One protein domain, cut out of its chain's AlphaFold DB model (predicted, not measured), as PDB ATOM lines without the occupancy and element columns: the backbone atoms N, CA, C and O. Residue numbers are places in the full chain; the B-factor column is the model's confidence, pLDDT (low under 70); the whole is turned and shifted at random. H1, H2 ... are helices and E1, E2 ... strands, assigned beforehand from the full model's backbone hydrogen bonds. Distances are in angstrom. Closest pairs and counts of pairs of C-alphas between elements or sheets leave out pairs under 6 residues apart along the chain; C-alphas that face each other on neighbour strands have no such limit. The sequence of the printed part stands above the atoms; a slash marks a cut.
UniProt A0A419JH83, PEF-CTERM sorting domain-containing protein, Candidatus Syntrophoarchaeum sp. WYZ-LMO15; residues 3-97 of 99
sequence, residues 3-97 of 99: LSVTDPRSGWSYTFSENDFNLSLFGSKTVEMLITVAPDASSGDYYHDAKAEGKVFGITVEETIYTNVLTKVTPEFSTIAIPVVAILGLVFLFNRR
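AT A GLANCE: This is residues 3 to 97 of the 99 residues of the protein "PEF-CTERM sorting domain-containing protein" of Candidatus Syntrophoarchaeum sp. WYZ-LMO15 (UniProt A0A419JH83). A long, strongly twisted ribbon of two antiparallel strands, E4 and E5, has the short strand E1 along the E4 side and a small separate hairpin, E2 and E3, beside it near E1; from the end of E5 a thin tail leads out to a lone helix, H1, and residues 76 to 97 stick out free of everything else. The long loop of residues 17 to 32 reaches from the small hairpin toward the end of the ribbon where E4 turns into E5. The printed part has 95 residues with five named strands and one named helix, in the order E1 E2 E3 E4 E5 H1; the larger sheet has the order E1 - E4 - E5, the smaller E2 - E3, both antiparallel, and the class is mixed, helices and strands. The whole is extended, with a radius of gyration of the C-alphas of 24.9 A, and spans 90 by 21 by 17 A, the free arm with H1 making much of that length.

IN THESE COORDINATES: E4, residues 44 to 56, is 39.0 A long and begins at C-alpha 44 at (35.028, 53.006, 98.339). E5, residues 59 to 71, is 38.0 A long. E1, residues 3 to 6, is 9.7 A long and begins at C-alpha 3 at (28.154, 28.912, 103.975). E2, residues 13 to 16, measures 10.3 A, and E3, residues 33 to 36, measures 10.0 A. H1, residues 81 to 95, is 21.4 A long and ends at C-alpha 95 at (5.849, 91.219, 91.527).

HOW THE PARTS SIT: E4 and E5 form a hairpin, antiparallel at 162 degrees; N 52 and O 63 are 2.8 A apart and N 65 and O 50 2.8 A, within hydrogen-bond range. On the other side of E4, the inner strand, E1 is antiparallel to it at 137 degrees, with N 51 and O 4 at 2.8 A. The closest C-alphas of E1 and E2 are those of Val 5 and Tyr 14, 7.3 A apart. E2 and E3 form a hairpin, antiparallel at 164 degrees, with N 34 and O 15 at 2.8 A. E3 is apart from E4 and E5. H1 is not on the larger sheet; in it every O i to N i+4 pair is within hydrogen-bond range.

THE WHOLE: The C-alphas farthest apart, those of Phe 57 and Arg 97, are 90.5 A from each other. Without residues 76 to 97 the body spans 51 by 19 by 16 A. The printed part has no cut. The link from E2 to E3 is long, with 16 residues, and that from E4 to E5 is tight. The mean pLDDT of the printed part is 76.6; residues 64 to 85 and 95 to 97 are under 70.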
ATOM      1  N   LEU A   3      27.624  27.669 104.518       90.44
ATOM      2  CA  LEU A   3      28.154  28.912 103.975       90.44
ATOM      3  C   LEU A   3      27.988  30.035 104.992       90.44
ATOM      4  O   LEU A   3      26.907  30.225 105.552       90.44
ATOM      5  N   SER A   4      29.044  30.812 105.185       91.31
ATOM      6  CA  SER A   4      29.035  31.976 106.063       91.31
ATOM      7  C   SER A   4      29.922  33.088 105.516       91.31
ATOM      8  O   SER A   4      30.780  32.861 104.667       91.31
ATOM      9  N   VAL A   5      29.692  34.315 105.978       91.12
ATOM     10  CA  VAL A   5      30.593  35.442 105.713       91.12
ATOM     11  C   VAL A   5      31.564  35.564 106.878       91.12
ATOM     12  O   VAL A   5      31.145  35.553 108.037       91.12
ATOM     13  N   THR A   6      32.848  35.679 106.565       89.31
ATOM     14  CA  THR A   6      33.904  35.925 107.549       89.31
ATOM     15  C   THR A   6      33.979  37.421 107.835       89.31
ATOM     16  O   THR A   6      33.893  38.229 106.914       89.31
ATOM     17  N   ASP A   7      34.112  37.783 109.113       88.56
ATOM     18  CA  ASP A   7      34.217  39.172 109.581       88.56
ATOM     19  C   ASP A   7      33.150  40.113 108.977       88.56
ATOM     20  O   ASP A   7      33.474  41.101 108.305       88.56
ATOM     21  N   PRO A   8      31.848  39.823 109.194       89.75
ATOM     22  CA  PRO A   8      30.769  40.608 108.612       89.75
ATOM     23  C   PRO A   8      30.854  42.063 109.070       89.75
ATOM     24  O   PRO A   8      31.032  42.375 110.251       89.75
ATOM     25  N   ARG A   9      30.692  42.980 108.119       88.50
ATOM     26  CA  ARG A   9      30.809  44.404 108.401       88.50
ATOM     27  C   ARG A   9      29.570  44.923 109.124       88.50
ATOM     28  O   ARG A   9      28.440  44.635 108.738       88.50
ATOM     29  N   SER A  10      29.783  45.736 110.157       90.50
ATOM     30  CA  SER A  10      28.687  46.339 110.924       90.50
ATOM     31  C   SER A  10      27.763  47.179 110.033       90.50
ATOM     32  O   SER A  10      28.239  47.967 109.217       90.50
ATOM     33  N   GLY A  11      26.448  47.004 110.195       89.25
ATOM     34  CA  GLY A  11      25.409  47.711 109.432       89.25
ATOM     35  C   GLY A  11      25.111  47.136 108.042       89.25
ATOM     36  O   GLY A  11      24.155  47.571 107.406       89.25
ATOM     37  N   TRP A  12      25.893  46.160 107.577       92.38
ATOM     38  CA  TRP A  12      25.673  45.463 106.311       92.38
ATOM     39  C   TRP A  12      24.883  44.177 106.563       92.38
ATOM     40  O   TRP A  12      24.944  43.608 107.656       92.38
ATOM     41  N   SER A  13      24.147  43.700 105.559       91.88
ATOM     42  CA  SER A  13      23.471  42.402 105.632       91.88
ATOM     43  C   SER A  13      23.954  41.463 104.536       91.88
ATOM     44  O   SER A  13      24.229  41.884 103.412       91.88
ATOM     45  N   TYR A  14      24.054  40.183 104.886       91.56
ATOM     46  CA  TYR A  14      24.550  39.117 104.024       91.56
ATOM     47  C   TYR A  14      23.563  37.963 104.090       91.56
ATOM     48  O   TYR A  14      23.262  37.466 105.173       91.56
ATOM     49  N   THR A  15      23.022  37.563 102.947       92.81
ATOM     50  CA  THR A  15      22.059  36.459 102.868       92.81
ATOM     51  C   THR A  15      22.449  35.564 101.711       92.81
ATOM     52  O   THR A  15      22.557  36.053 100.587       92.81
ATOM     53  N   PHE A  16      22.650  34.268 101.957       91.00
ATOM     54  CA  PHE A  16      22.727  33.309 100.862       91.00
ATOM     55  C   PHE A  16      21.329  32.775 100.558       91.00
ATOM     56  O   PHE A  16      20.483  32.669 101.448       91.00
ATOM     57  N   SER A  17      21.078  32.417  99.300       92.38
ATOM     58  CA  SER A  17      19.828  31.759  98.907       92.38
ATOM     59  C   SER A  17      19.623  30.431  99.648       92.38
ATOM     60  O   SER A  17      18.491  30.008  99.859       92.38
ATOM     61  N   GLU A  18      20.722  29.783 100.048       92.31
ATOM     62  CA  GLU A  18      20.741  28.583 100.880       92.31
ATOM     63  C   GLU A  18      22.092  28.471 101.604       92.31
ATOM     64  O   GLU A  18      23.134  28.343 100.962       92.31
ATOM     65  N   ASN A  19      22.084  28.525 102.938       91.62
ATOM     66  CA  ASN A  19      23.319  28.512 103.735       91.62
ATOM     67  C   ASN A  19      23.786  27.086 104.052       91.62
ATOM     68  O   ASN A  19      24.976  26.851 104.220       91.62
ATOM     69  N   ASP A  20      22.855  26.136 104.126       92.44
ATOM     70  CA  ASP A  20      23.110  24.765 104.554       92.44
ATOM     71  C   ASP A  20      22.593  23.785 103.513       92.44
ATOM     72  O   ASP A  20      21.404  23.756 103.205       92.44
ATOM     73  N   PHE A  21      23.485  22.957 102.973       90.06
ATOM     74  CA  PHE A  21      23.120  21.959 101.972       90.06
ATOM     75  C   PHE A  21      24.092  20.786 101.930       90.06
ATOM     76  O   PHE A  21      25.248  20.867 102.353       90.06
ATOM     77  N   ASN A  22      23.634  19.676 101.358       88.81
ATOM     78  CA  ASN A  22      24.471  18.515 101.085       88.81
ATOM     79  C   ASN A  22      24.954  18.540  99.633       88.81
ATOM     80  O   ASN A  22      24.185  18.837  98.722       88.81
ATOM     81  N   LEU A  23      26.222  18.190  99.429       85.38
ATOM     82  CA  LEU A  23      26.787  17.904  98.114       85.38
ATOM     83  C   LEU A  23      27.101  16.415  98.033       85.38
ATOM     84  O   LEU A  23      27.590  15.824  98.997       85.38
ATOM     85  N   SER A  24      26.830  15.807  96.881       84.25
ATOM     86  CA  SER A  24      27.350  14.476  96.583       84.25
ATOM     87  C   SER A  24      28.869  14.527  96.424       84.25
ATOM     88  O   SER A  24      29.441  15.578  96.127       84.25
ATOM     89  N   LEU A  25      29.530  13.373  96.553       76.38
ATOM     90  CA  LEU A  25      30.926  13.243  96.135       76.38
ATOM     91  C   LEU A  25      31.036  13.683  94.668       76.38
ATOM     92  O   LEU A  25      30.293  13.186  93.822       76.38
ATOM     93  N   PHE A  26      31.919  14.648  94.400       78.38
ATOM     94  CA  PHE A  26      32.120  15.286  93.087       78.38
ATOM     95  C   PHE A  26      30.934  16.110  92.551       78.38
ATOM     96  O   PHE A  26      30.938  16.503  91.386       78.38
ATOM     97  N   GLY A  27      29.919  16.381  93.375       80.12
ATOM     98  CA  GLY A  27      28.817  17.270  93.018       80.12
ATOM     99  C   GLY A  27      29.206  18.741  93.137       80.12
ATOM    100  O   GLY A  27      30.029  19.110  93.972       80.12
ATOM    101  N   SER A  28      28.564  19.589  92.339       85.06
ATOM    102  CA  SER A  28      28.652  21.044  92.454       85.06
ATOM    103  C   SER A  28      27.260  21.653  92.604       85.06
ATOM    104  O   SER A  28      26.255  21.071  92.189       85.06
ATOM    105  N   LYS A  29      27.197  22.826  93.236       84.31
ATOM    106  CA  LYS A  29      25.974  23.612  93.400       84.31
ATOM    107  C   LYS A  29      26.327  25.090  93.359       84.31
ATOM    108  O   LYS A  29      27.325  25.497  93.946       84.31
ATOM    109  N   THR A  30      25.485  25.869  92.696       87.94
ATOM    110  CA  THR A  30      25.567  27.329  92.705       87.94
ATOM    111  C   THR A  30      24.612  27.871  93.760       87.94
ATOM    112  O   THR A  30      23.470  27.421  93.848       87.94
ATOM    113  N   VAL A  31      25.086  28.828  94.551       86.44
ATOM    114  CA  VAL A  31      24.305  29.547  95.562       86.44
ATOM    115  C   VAL A  31      24.505  31.037  95.326       86.44
ATOM    116  O   VAL A  31      25.615  31.472  95.018       86.44
ATOM    117  N   GLU A  32      23.437  31.816  95.446       88.62
ATOM    118  CA  GLU A  32      23.499  33.269  95.306       88.62
ATOM    119  C   GLU A  32      23.760  33.915  96.667       88.62
ATOM    120  O   GLU A  32      23.156  33.519  97.663       88.62
ATOM    121  N   MET A  33      24.638  34.920  96.707       87.56
ATOM    122  CA  MET A  33      24.868  35.751  97.890       87.56
ATOM    123  C   MET A  33      24.378  37.171  97.617       87.56
ATOM    124  O   MET A  33      24.872  37.844  96.712       87.56
ATOM    125  N   LEU A  34      23.432  37.635  98.429       88.75
ATOM    126  CA  LEU A  34      22.948  39.007  98.430       88.75
ATOM    127  C   LEU A  34      23.640  39.797  99.542       88.75
ATOM    128  O   LEU A  34      23.598  39.401 100.709       88.75
ATOM    129  N   ILE A  35      24.228  40.936  99.172       90.06
ATOM    130  CA  ILE A  35      24.807  41.901 100.108       90.06
ATOM    131  C   ILE A  35      23.967  43.175 100.078       90.06
ATOM    132  O   ILE A  35      23.829  43.800  99.027       90.06
ATOM    133  N   THR A  36      23.442  43.584 101.234       89.94
ATOM    134  CA  THR A  36      22.837  44.913 101.399       89.94
ATOM    135  C   THR A  36      23.845  45.835 102.064       89.94
ATOM    136  O   THR A  36      24.304  45.582 103.180       89.94
ATOM    137  N   VAL A  37      24.185  46.907 101.358       87.19
ATOM    138  CA  VAL A  37      25.137  47.930 101.794       87.19
ATOM    139  C   VAL A  37      24.491  48.804 102.871       87.19
ATOM    140  O   VAL A  37      23.323  49.174 102.743       87.19
ATOM    141  N   ALA A  38      25.245  49.154 103.917       88.44
ATOM    142  CA  ALA A  38      24.774  50.100 104.928       88.44
ATOM    143  C   ALA A  38      24.423  51.464 104.288       88.44
ATOM    144  O   ALA A  38      25.165  51.936 103.424       88.44
ATOM    145  N   PRO A  39      23.327  52.125 104.700       86.25
ATOM    146  CA  PRO A  39      22.859  53.362 104.068       86.25
ATOM    147  C   PRO A  39      23.834  54.541 104.219       86.25
ATOM    148  O   PRO A  39      23.797  55.479 103.429       86.25
ATOM    149  N   ASP A  40      24.705  54.496 105.223       87.38
ATOM    150  CA  ASP A  40      25.738  55.484 105.529       87.38
ATOM    151  C   ASP A  40      27.135  55.068 105.030       87.38
ATOM    152  O   ASP A  40      28.130  55.724 105.347       87.38
ATOM    153  N   ALA A  41      27.235  53.994 104.237       85.81
ATOM    154  CA  ALA A  41      28.505  53.558 103.678       85.81
ATOM    155  C   ALA A  41      29.094  54.639 102.760       85.81
ATOM    156  O   ALA A  41      28.507  55.032 101.750       85.81
ATOM    157  N   SER A  42      30.304  55.094 103.088       85.25
ATOM    158  CA  SER A  42      31.070  55.977 102.214       85.25
ATOM    159  C   SER A  42      31.397  55.288 100.888       85.25
ATOM    160  O   SER A  42      31.518  54.063 100.828       85.25
ATOM    161  N   SER A  43      31.620  56.067  99.831       81.69
ATOM    162  CA  SER A  43      32.148  55.523  98.576       81.69
ATOM    163  C   SER A  43      33.528  54.900  98.803       81.69
ATOM    164  O   SER A  43      34.369  55.491  99.480       81.69
ATOM    165  N   GLY A  44      33.770  53.734  98.212       81.56
ATOM    166  CA  GLY A  44      35.028  53.006  98.339       81.56
ATOM    167  C   GLY A  44      34.897  51.555  97.889       81.56
ATOM    168  O   GLY A  44      33.810  51.113  97.505       81.56
ATOM    169  N   ASP A  45      36.018  50.843  97.955       81.94
ATOM    170  CA  ASP A  45      36.088  49.411  97.682       81.94
ATOM    171  C   ASP A  45      35.898  48.628  98.982       81.94
ATOM    172  O   ASP A  45      36.542  48.915  99.997       81.94
ATOM    173  N   TYR A  46      35.010  47.635  98.949       82.88
ATOM    174  CA  TYR A  46      34.717  46.781 100.092       82.88
ATOM    175  C   TYR A  46      34.907  45.311  99.730       82.88
ATOM    176  O   TYR A  46      34.360  44.806  98.744       82.88
ATOM    177  N   TYR A  47      35.709  44.646 100.555       82.94
ATOM    178  CA  TYR A  47      36.077  43.246 100.410       82.94
ATOM    179  C   TYR A  47      35.231  42.409 101.361       82.94
ATOM    180  O   TYR A  47      35.043  42.782 102.522       82.94
ATOM    181  N   HIS A  48      34.709  41.297 100.852       84.31
ATOM    182  CA  HIS A  48      33.907  40.367 101.630       84.31
ATOM    183  C   HIS A  48      34.363  38.942 101.346       84.31
ATOM    184  O   HIS A  48      34.407  38.513 100.190       84.31
ATOM    185  N   ASP A  49      34.638  38.212 102.418       84.56
ATOM    186  CA  ASP A  49      35.092  36.835 102.339       84.56
ATOM    187  C   ASP A  49      33.939  35.910 102.710       84.56
ATOM    188  O   ASP A  49      33.307  36.067 103.757       84.56
ATOM    189  N   ALA A  50      33.658  34.939 101.847       86.12
ATOM    190  CA  ALA A  50      32.699  33.883 102.123       86.12
ATOM    191  C   ALA A  50      33.452  32.580 102.409       86.12
ATOM    192  O   ALA A  50      34.323  32.168 101.641       86.12
ATOM    193  N   LYS A  51      33.108  31.919 103.512       86.62
ATOM    194  CA  LYS A  51      33.632  30.613 103.900       86.62
ATOM    195  C   LYS A  51      32.611  29.535 103.554       86.62
ATOM    196  O   LYS A  51      31.438  29.650 103.905       86.62
ATOM    197  N   ALA A  52      33.075  28.470 102.909       86.94
ATOM    198  CA  ALA A  52      32.346  27.226 102.744       86.94
ATOM    199  C   ALA A  52      32.985  26.139 103.615       86.94
ATOM    200  O   ALA A  52      34.152  25.791 103.442       86.94
ATOM    201  N   GLU A  53      32.217  25.584 104.548       88.31
ATOM    202  CA  GLU A  53      32.660  24.522 105.449       88.31
ATOM    203  C   GLU A  53      31.849  23.243 105.211       88.31
ATOM    204  O   GLU A  53      30.619  23.233 105.200       88.31
ATOM    205  N   GLY A  54      32.531  22.126 104.992       85.62
ATOM    206  CA  GLY A  54      31.925  20.829 104.718       85.62
ATOM    207  C   GLY A  54      32.551  19.719 105.545       85.62
ATOM    208  O   GLY A  54      33.656  19.854 106.055       85.62
ATOM    209  N   LYS A  55      31.858  18.584 105.655       84.50
ATOM    210  CA  LYS A  55      32.425  17.355 106.222       84.50
ATOM    211  C   LYS A  55      32.350  16.237 105.199       84.50
ATOM    212  O   LYS A  55      31.270  15.941 104.692       84.50
ATOM    213  N   VAL A  56      33.484  15.599 104.933       80.62
ATOM    214  CA  VAL A  56      33.598  14.453 104.026       80.62
ATOM    215  C   VAL A  56      34.348  13.348 104.763       80.62
ATOM    216  O   VAL A  56      35.446  13.566 105.259       80.62
ATOM    217  N   PHE A  57      33.728  12.171 104.904       81.50
ATOM    218  CA  PHE A  57      34.282  11.034 105.664       81.50
ATOM    219  C   PHE A  57      34.777  11.385 107.086       81.50
ATOM    220  O   PHE A  57      35.750  10.820 107.573       81.50
ATOM    221  N   GLY A  58      34.106  12.324 107.763       77.06
ATOM    222  CA  GLY A  58      34.474  12.764 109.117       77.06
ATOM    223  C   GLY A  58      35.604  13.800 109.181       77.06
ATOM    224  O   GLY A  58      35.909  14.276 110.270       77.06
ATOM    225  N   ILE A  59      36.179  14.190 108.041       77.56
ATOM    226  CA  ILE A  59      37.181  15.255 107.925       77.56
ATOM    227  C   ILE A  59      36.468  16.558 107.555       77.56
ATOM    228  O   ILE A  59      35.649  16.574 106.632       77.56
ATOM    229  N   THR A  60      36.767  17.645 108.269       81.31
ATOM    230  CA  THR A  60      36.300  18.987 107.897       81.31
ATOM    231  C   THR A  60      37.128  19.501 106.721       81.31
ATOM    232  O   THR A  60      38.356  19.498 106.775       81.31
ATOM    233  N   VAL A  61      36.451  19.928 105.660       75.50
ATOM    234  CA  VAL A  61      37.037  20.589 104.492       75.50
ATOM    235  C   VAL A  61      36.543  22.029 104.494       75.50
ATOM    236  O   VAL A  61      35.338  22.262 104.598       75.50
ATOM    237  N   GLU A  62      37.466  22.977 104.390       74.75
ATOM    238  CA  GLU A  62      37.166  24.407 104.366       74.75
ATOM    239  C   GLU A  62      37.710  25.029 103.082       74.75
ATOM    240  O   GLU A  62      38.846  24.756 102.690       74.75
ATOM    241  N   GLU A  63      36.908  25.874 102.444       71.56
ATOM    242  CA  GLU A  63      37.312  26.676 101.293       71.56
ATOM    243  C   GLU A  63      36.839  28.122 101.493       71.56
ATOM    244  O   GLU A  63      35.681  28.362 101.838       71.56
ATOM    245  N   THR A  64      37.740  29.087 101.297       69.38
ATOM    246  CA  THR A  64      37.432  30.521 101.402       69.38
ATOM    247  C   THR A  64      37.416  31.132 100.008       69.38
ATOM    248  O   THR A  64      38.412  31.068  99.287       69.38
ATOM    249  N   ILE A  65      36.290  31.741  99.639       65.25
ATOM    250  CA  ILE A  65      36.102  32.449  98.374       65.25
ATOM    251  C   ILE A  65      36.149  33.954  98.645       65.25
ATOM    252  O   ILE A  65      35.392  34.475  99.465       65.25
ATOM    253  N   TYR A  66      37.012  34.652  97.908       58.72
ATOM    254  CA  TYR A  66      37.168  36.105  97.975       58.72
ATOM    255  C   TYR A  66      36.250  36.781  96.950       58.72
ATOM    256  O   TYR A  66      36.355  36.491  95.754       58.72
ATOM    257  N   THR A  67      35.375  37.698  97.379       59.19
ATOM    258  CA  THR A  67      34.537  38.493  96.465       59.19
ATOM    259  C   THR A  67      34.695  39.997  96.689       59.19
ATOM    260  O   THR A  67      34.964  40.463  97.796       59.19
ATOM    261  N   ASN A  68      34.524  40.772  95.617       48.75
ATOM    262  CA  ASN A  68      34.675  42.228  95.618       48.75
ATOM    263  C   ASN A  68      33.335  42.884  95.281       48.75
ATOM    264  O   ASN A  68      32.745  42.561  94.250       48.75
ATOM    265  N   VAL A  69      32.882  43.837  96.100       53.22
ATOM    266  CA  VAL A  69      31.699  44.650  95.791       53.22
ATOM    267  C   VAL A  69      32.110  46.111  95.651       53.22
ATOM    268  O   VAL A  69      32.489  46.768  96.618       53.22
ATOM    269  N   LEU A  70      32.011  46.629  94.425       45.12
ATOM    270  CA  LEU A  70      32.219  48.045  94.136       45.12
ATOM    271  C   LEU A  70      30.929  48.816  94.430       45.12
ATOM    272  O   LEU A  70      29.963  48.744  93.668       45.12
ATOM    273  N   THR A  71      30.914  49.602  95.504       49.16
ATOM    274  CA  THR A  71      29.798  50.506  95.799       49.16
ATOM    275  C   THR A  71      30.100  51.887  95.236       49.16
ATOM    276  O   THR A  71      30.792  52.697  95.856       49.16
ATOM    277  N   LYS A  72      29.579  52.177  94.041       45.22
ATOM    278  CA  LYS A  72      29.609  53.533  93.489       45.22
ATOM    279  C   LYS A  72      28.384  54.290  93.991       45.22
ATOM    280  O   LYS A  72      27.291  54.121  93.459       45.22
ATOM    281  N   VAL A  73      28.571  55.133  95.003       44.31
ATOM    282  CA  VAL A  73      27.537  56.087  95.414       44.31
ATOM    283  C   VAL A  73      27.454  57.149  94.320       44.31
ATOM    284  O   VAL A  73      28.291  58.047  94.243       44.31
ATOM    285  N   THR A  74      26.491  57.020  93.410       46.88
ATOM    286  CA  THR A  74      26.103  58.138  92.544       46.88
ATOM    287  C   THR A  74      25.485  59.187  93.460       46.88
ATOM    288  O   THR A  74      24.471  58.875  94.083       46.88
ATOM    289  N   PRO A  75      26.057  60.398  93.588       43.38
ATOM    290  CA  PRO A  75      25.364  61.465  94.282       43.38
ATOM    291  C   PRO A  75      24.061  61.665  93.522       43.38
ATOM    292  O   PRO A  75      24.084  61.996  92.334       43.38
ATOM    293  N   GLU A  76      22.936  61.401  94.173       45.59
ATOM    294  CA  GLU A  76      21.658  61.872  93.676       45.59
ATOM    295  C   GLU A  76      21.833  63.372  93.480       45.59
ATOM    296  O   GLU A  76      22.114  64.118  94.423       45.59
ATOM    297  N   PHE A  77      21.817  63.804  92.222       46.91
ATOM    298  CA  PHE A  77      21.905  65.213  91.905       46.91
ATOM    299  C   PHE A  77      20.869  65.939  92.763       46.91
ATOM    300  O   PHE A  77      19.704  65.541  92.807       46.91
ATOM    301  N   SER A  78      21.293  67.017  93.426       45.88
ATOM    302  CA  SER A  78      20.406  67.998  94.058       45.88
ATOM    303  C   SER A  78      19.607  68.735  92.969       45.88
ATOM    304  O   SER A  78      19.748  69.933  92.736       45.88
ATOM    305  N   THR A  79      18.784  67.997  92.224       52.22
ATOM    306  CA  THR A  79      18.019  68.470  91.064       52.22
ATOM    307  C   THR A  79      16.826  69.323  91.501       52.22
ATOM    308  O   THR A  79      16.193  69.979  90.681       52.22
ATOM    309  N   ILE A  80      16.540  69.397  92.805       49.97
ATOM    310  CA  ILE A  80      15.401  70.152  93.340       49.97
ATOM    311  C   ILE A  80      15.765  71.621  93.645       49.97
ATOM    312  O   ILE A  80      14.879  72.473  93.675       49.97
ATOM    313  N   ALA A  81      17.046  71.983  93.795       49.81
ATOM    314  CA  ALA A  81      17.413  73.358  94.158       49.81
ATOM    315  C   ALA A  81      17.270  74.367  92.996       49.81
ATOM    316  O   ALA A  81      16.852  75.506  93.203       49.81
ATOM    317  N   ILE A  82      17.576  73.962  91.760       56.03
ATOM    318  CA  ILE A  82      17.600  74.868  90.597       56.03
ATOM    319  C   ILE A  82      16.188  75.304  90.146       56.03
ATOM    320  O   ILE A  82      15.990  76.503  89.926       56.03
ATOM    321  N   PRO A  83      15.177  74.411  90.049       56.44
ATOM    322  CA  PRO A  83      13.840  74.807  89.606       56.44
ATOM    323  C   PRO A  83      13.170  75.790  90.570       56.44
ATOM    324  O   PRO A  83      12.551  76.760  90.135       56.44
ATOM    325  N   VAL A  84      13.325  75.582  91.882       65.31
ATOM    326  CA  VAL A  84      12.667  76.410  92.903       65.31
ATOM    327  C   VAL A  84      13.245  77.825  92.923       65.31
ATOM    328  O   VAL A  84      12.483  78.790  92.946       65.31
ATOM    329  N   VAL A  85      14.571  77.977  92.841       66.88
ATOM    330  CA  VAL A  85      15.216  79.304  92.804       66.88
ATOM    331  C   VAL A  85      14.841  80.070  91.534       66.88
ATOM    332  O   VAL A  85      14.571  81.268  91.606       66.88
ATOM    333  N   ALA A  86      14.750  79.397  90.383       70.88
ATOM    334  CA  ALA A  86      14.313  80.026  89.137       70.88
ATOM    335  C   ALA A  86      12.850  80.499  89.208       70.88
ATOM    336  O   ALA A  86      12.546  81.624  88.808       70.88
ATOM    337  N   ILE A  87      11.951  79.681  89.768       75.12
ATOM    338  CA  ILE A  87      10.536  80.037  89.940       75.12
ATOM    339  C   ILE A  87      10.388  81.203  90.925       75.12
ATOM    340  O   ILE A  87       9.714  82.183  90.610       75.12
ATOM    341  N   LEU A  88      11.051  81.151  92.084       75.56
ATOM    342  CA  LEU A  88      11.016  82.236  93.072       75.56
ATOM    343  C   LEU A  88      11.624  83.533  92.520       75.56
ATOM    344  O   LEU A  88      11.066  84.610  92.733       75.56
ATOM    345  N   GLY A  89      12.719  83.435  91.763       76.38
ATOM    346  CA  GLY A  89      13.340  84.570  91.084       76.38
ATOM    347  C   GLY A  89      12.410  85.220  90.057       76.38
ATOM    348  O   GLY A  89      12.276  86.444  90.037       76.38
ATOM    349  N   LEU A  90      11.708  84.420  89.249       78.00
ATOM    350  CA  LEU A  90      10.717  84.922  88.294       78.00
ATOM    351  C   LEU A  90       9.534  85.584  89.006       78.00
ATOM    352  O   LEU A  90       9.177  86.710  88.661       78.00
ATOM    353  N   VAL A  91       8.959  84.942  90.028       78.94
ATOM    354  CA  VAL A  91       7.848  85.508  90.812       78.94
ATOM    355  C   VAL A  91       8.247  86.846  91.435       78.94
ATOM    356  O   VAL A  91       7.493  87.813  91.335       78.94
ATOM    357  N   PHE A  92       9.447  86.943  92.014       77.25
ATOM    358  CA  PHE A  92       9.957  88.190  92.582       77.25
ATOM    359  C   PHE A  92      10.105  89.297  91.528       77.25
ATOM    360  O   PHE A  92       9.665  90.424  91.749       77.25
ATOM    361  N   LEU A  93      10.670  88.983  90.357       75.81
ATOM    362  CA  LEU A  93      10.825  89.944  89.261       75.81
ATOM    363  C   LEU A  93       9.479  90.437  88.711       75.81
ATOM    364  O   LEU A  93       9.337  91.627  88.428       75.81
ATOM    365  N   PHE A  94       8.482  89.555  88.589       74.56
ATOM    366  CA  PHE A  94       7.146  89.937  88.127       74.56
ATOM    367  C   PHE A  94       6.364  90.741  89.172       74.56
ATOM    368  O   PHE A  94       5.689  91.701  88.803       74.56
ATOM    369  N   ASN A  95       6.499  90.436  90.467       65.62
ATOM    370  CA  ASN A  95       5.849  91.219  91.527       65.62
ATOM    371  C   ASN A  95       6.456  92.619  91.691       65.62
ATOM    372  O   ASN A  95       5.756  93.554  92.069       65.62
ATOM    373  N   ARG A  96       7.741  92.792  91.366       60.59
ATOM    374  CA  ARG A  96       8.428  94.087  91.459       60.59
ATOM    375  C   ARG A  96       8.026  95.081  90.364       60.59
ATOM    376  O   ARG A  96       8.306  96.261  90.501       60.59
ATOM    377  N   ARG A  97       7.377  94.624  89.287       58.53
ATOM    378  CA  ARG A  97       6.854  95.486  88.208       58.53
ATOM    379  C   ARG A  97       5.420  95.974  88.447       58.53
ATOM    380  O   ARG A  97       4.884  96.678  87.598       58.53
TER     381      ARG A  97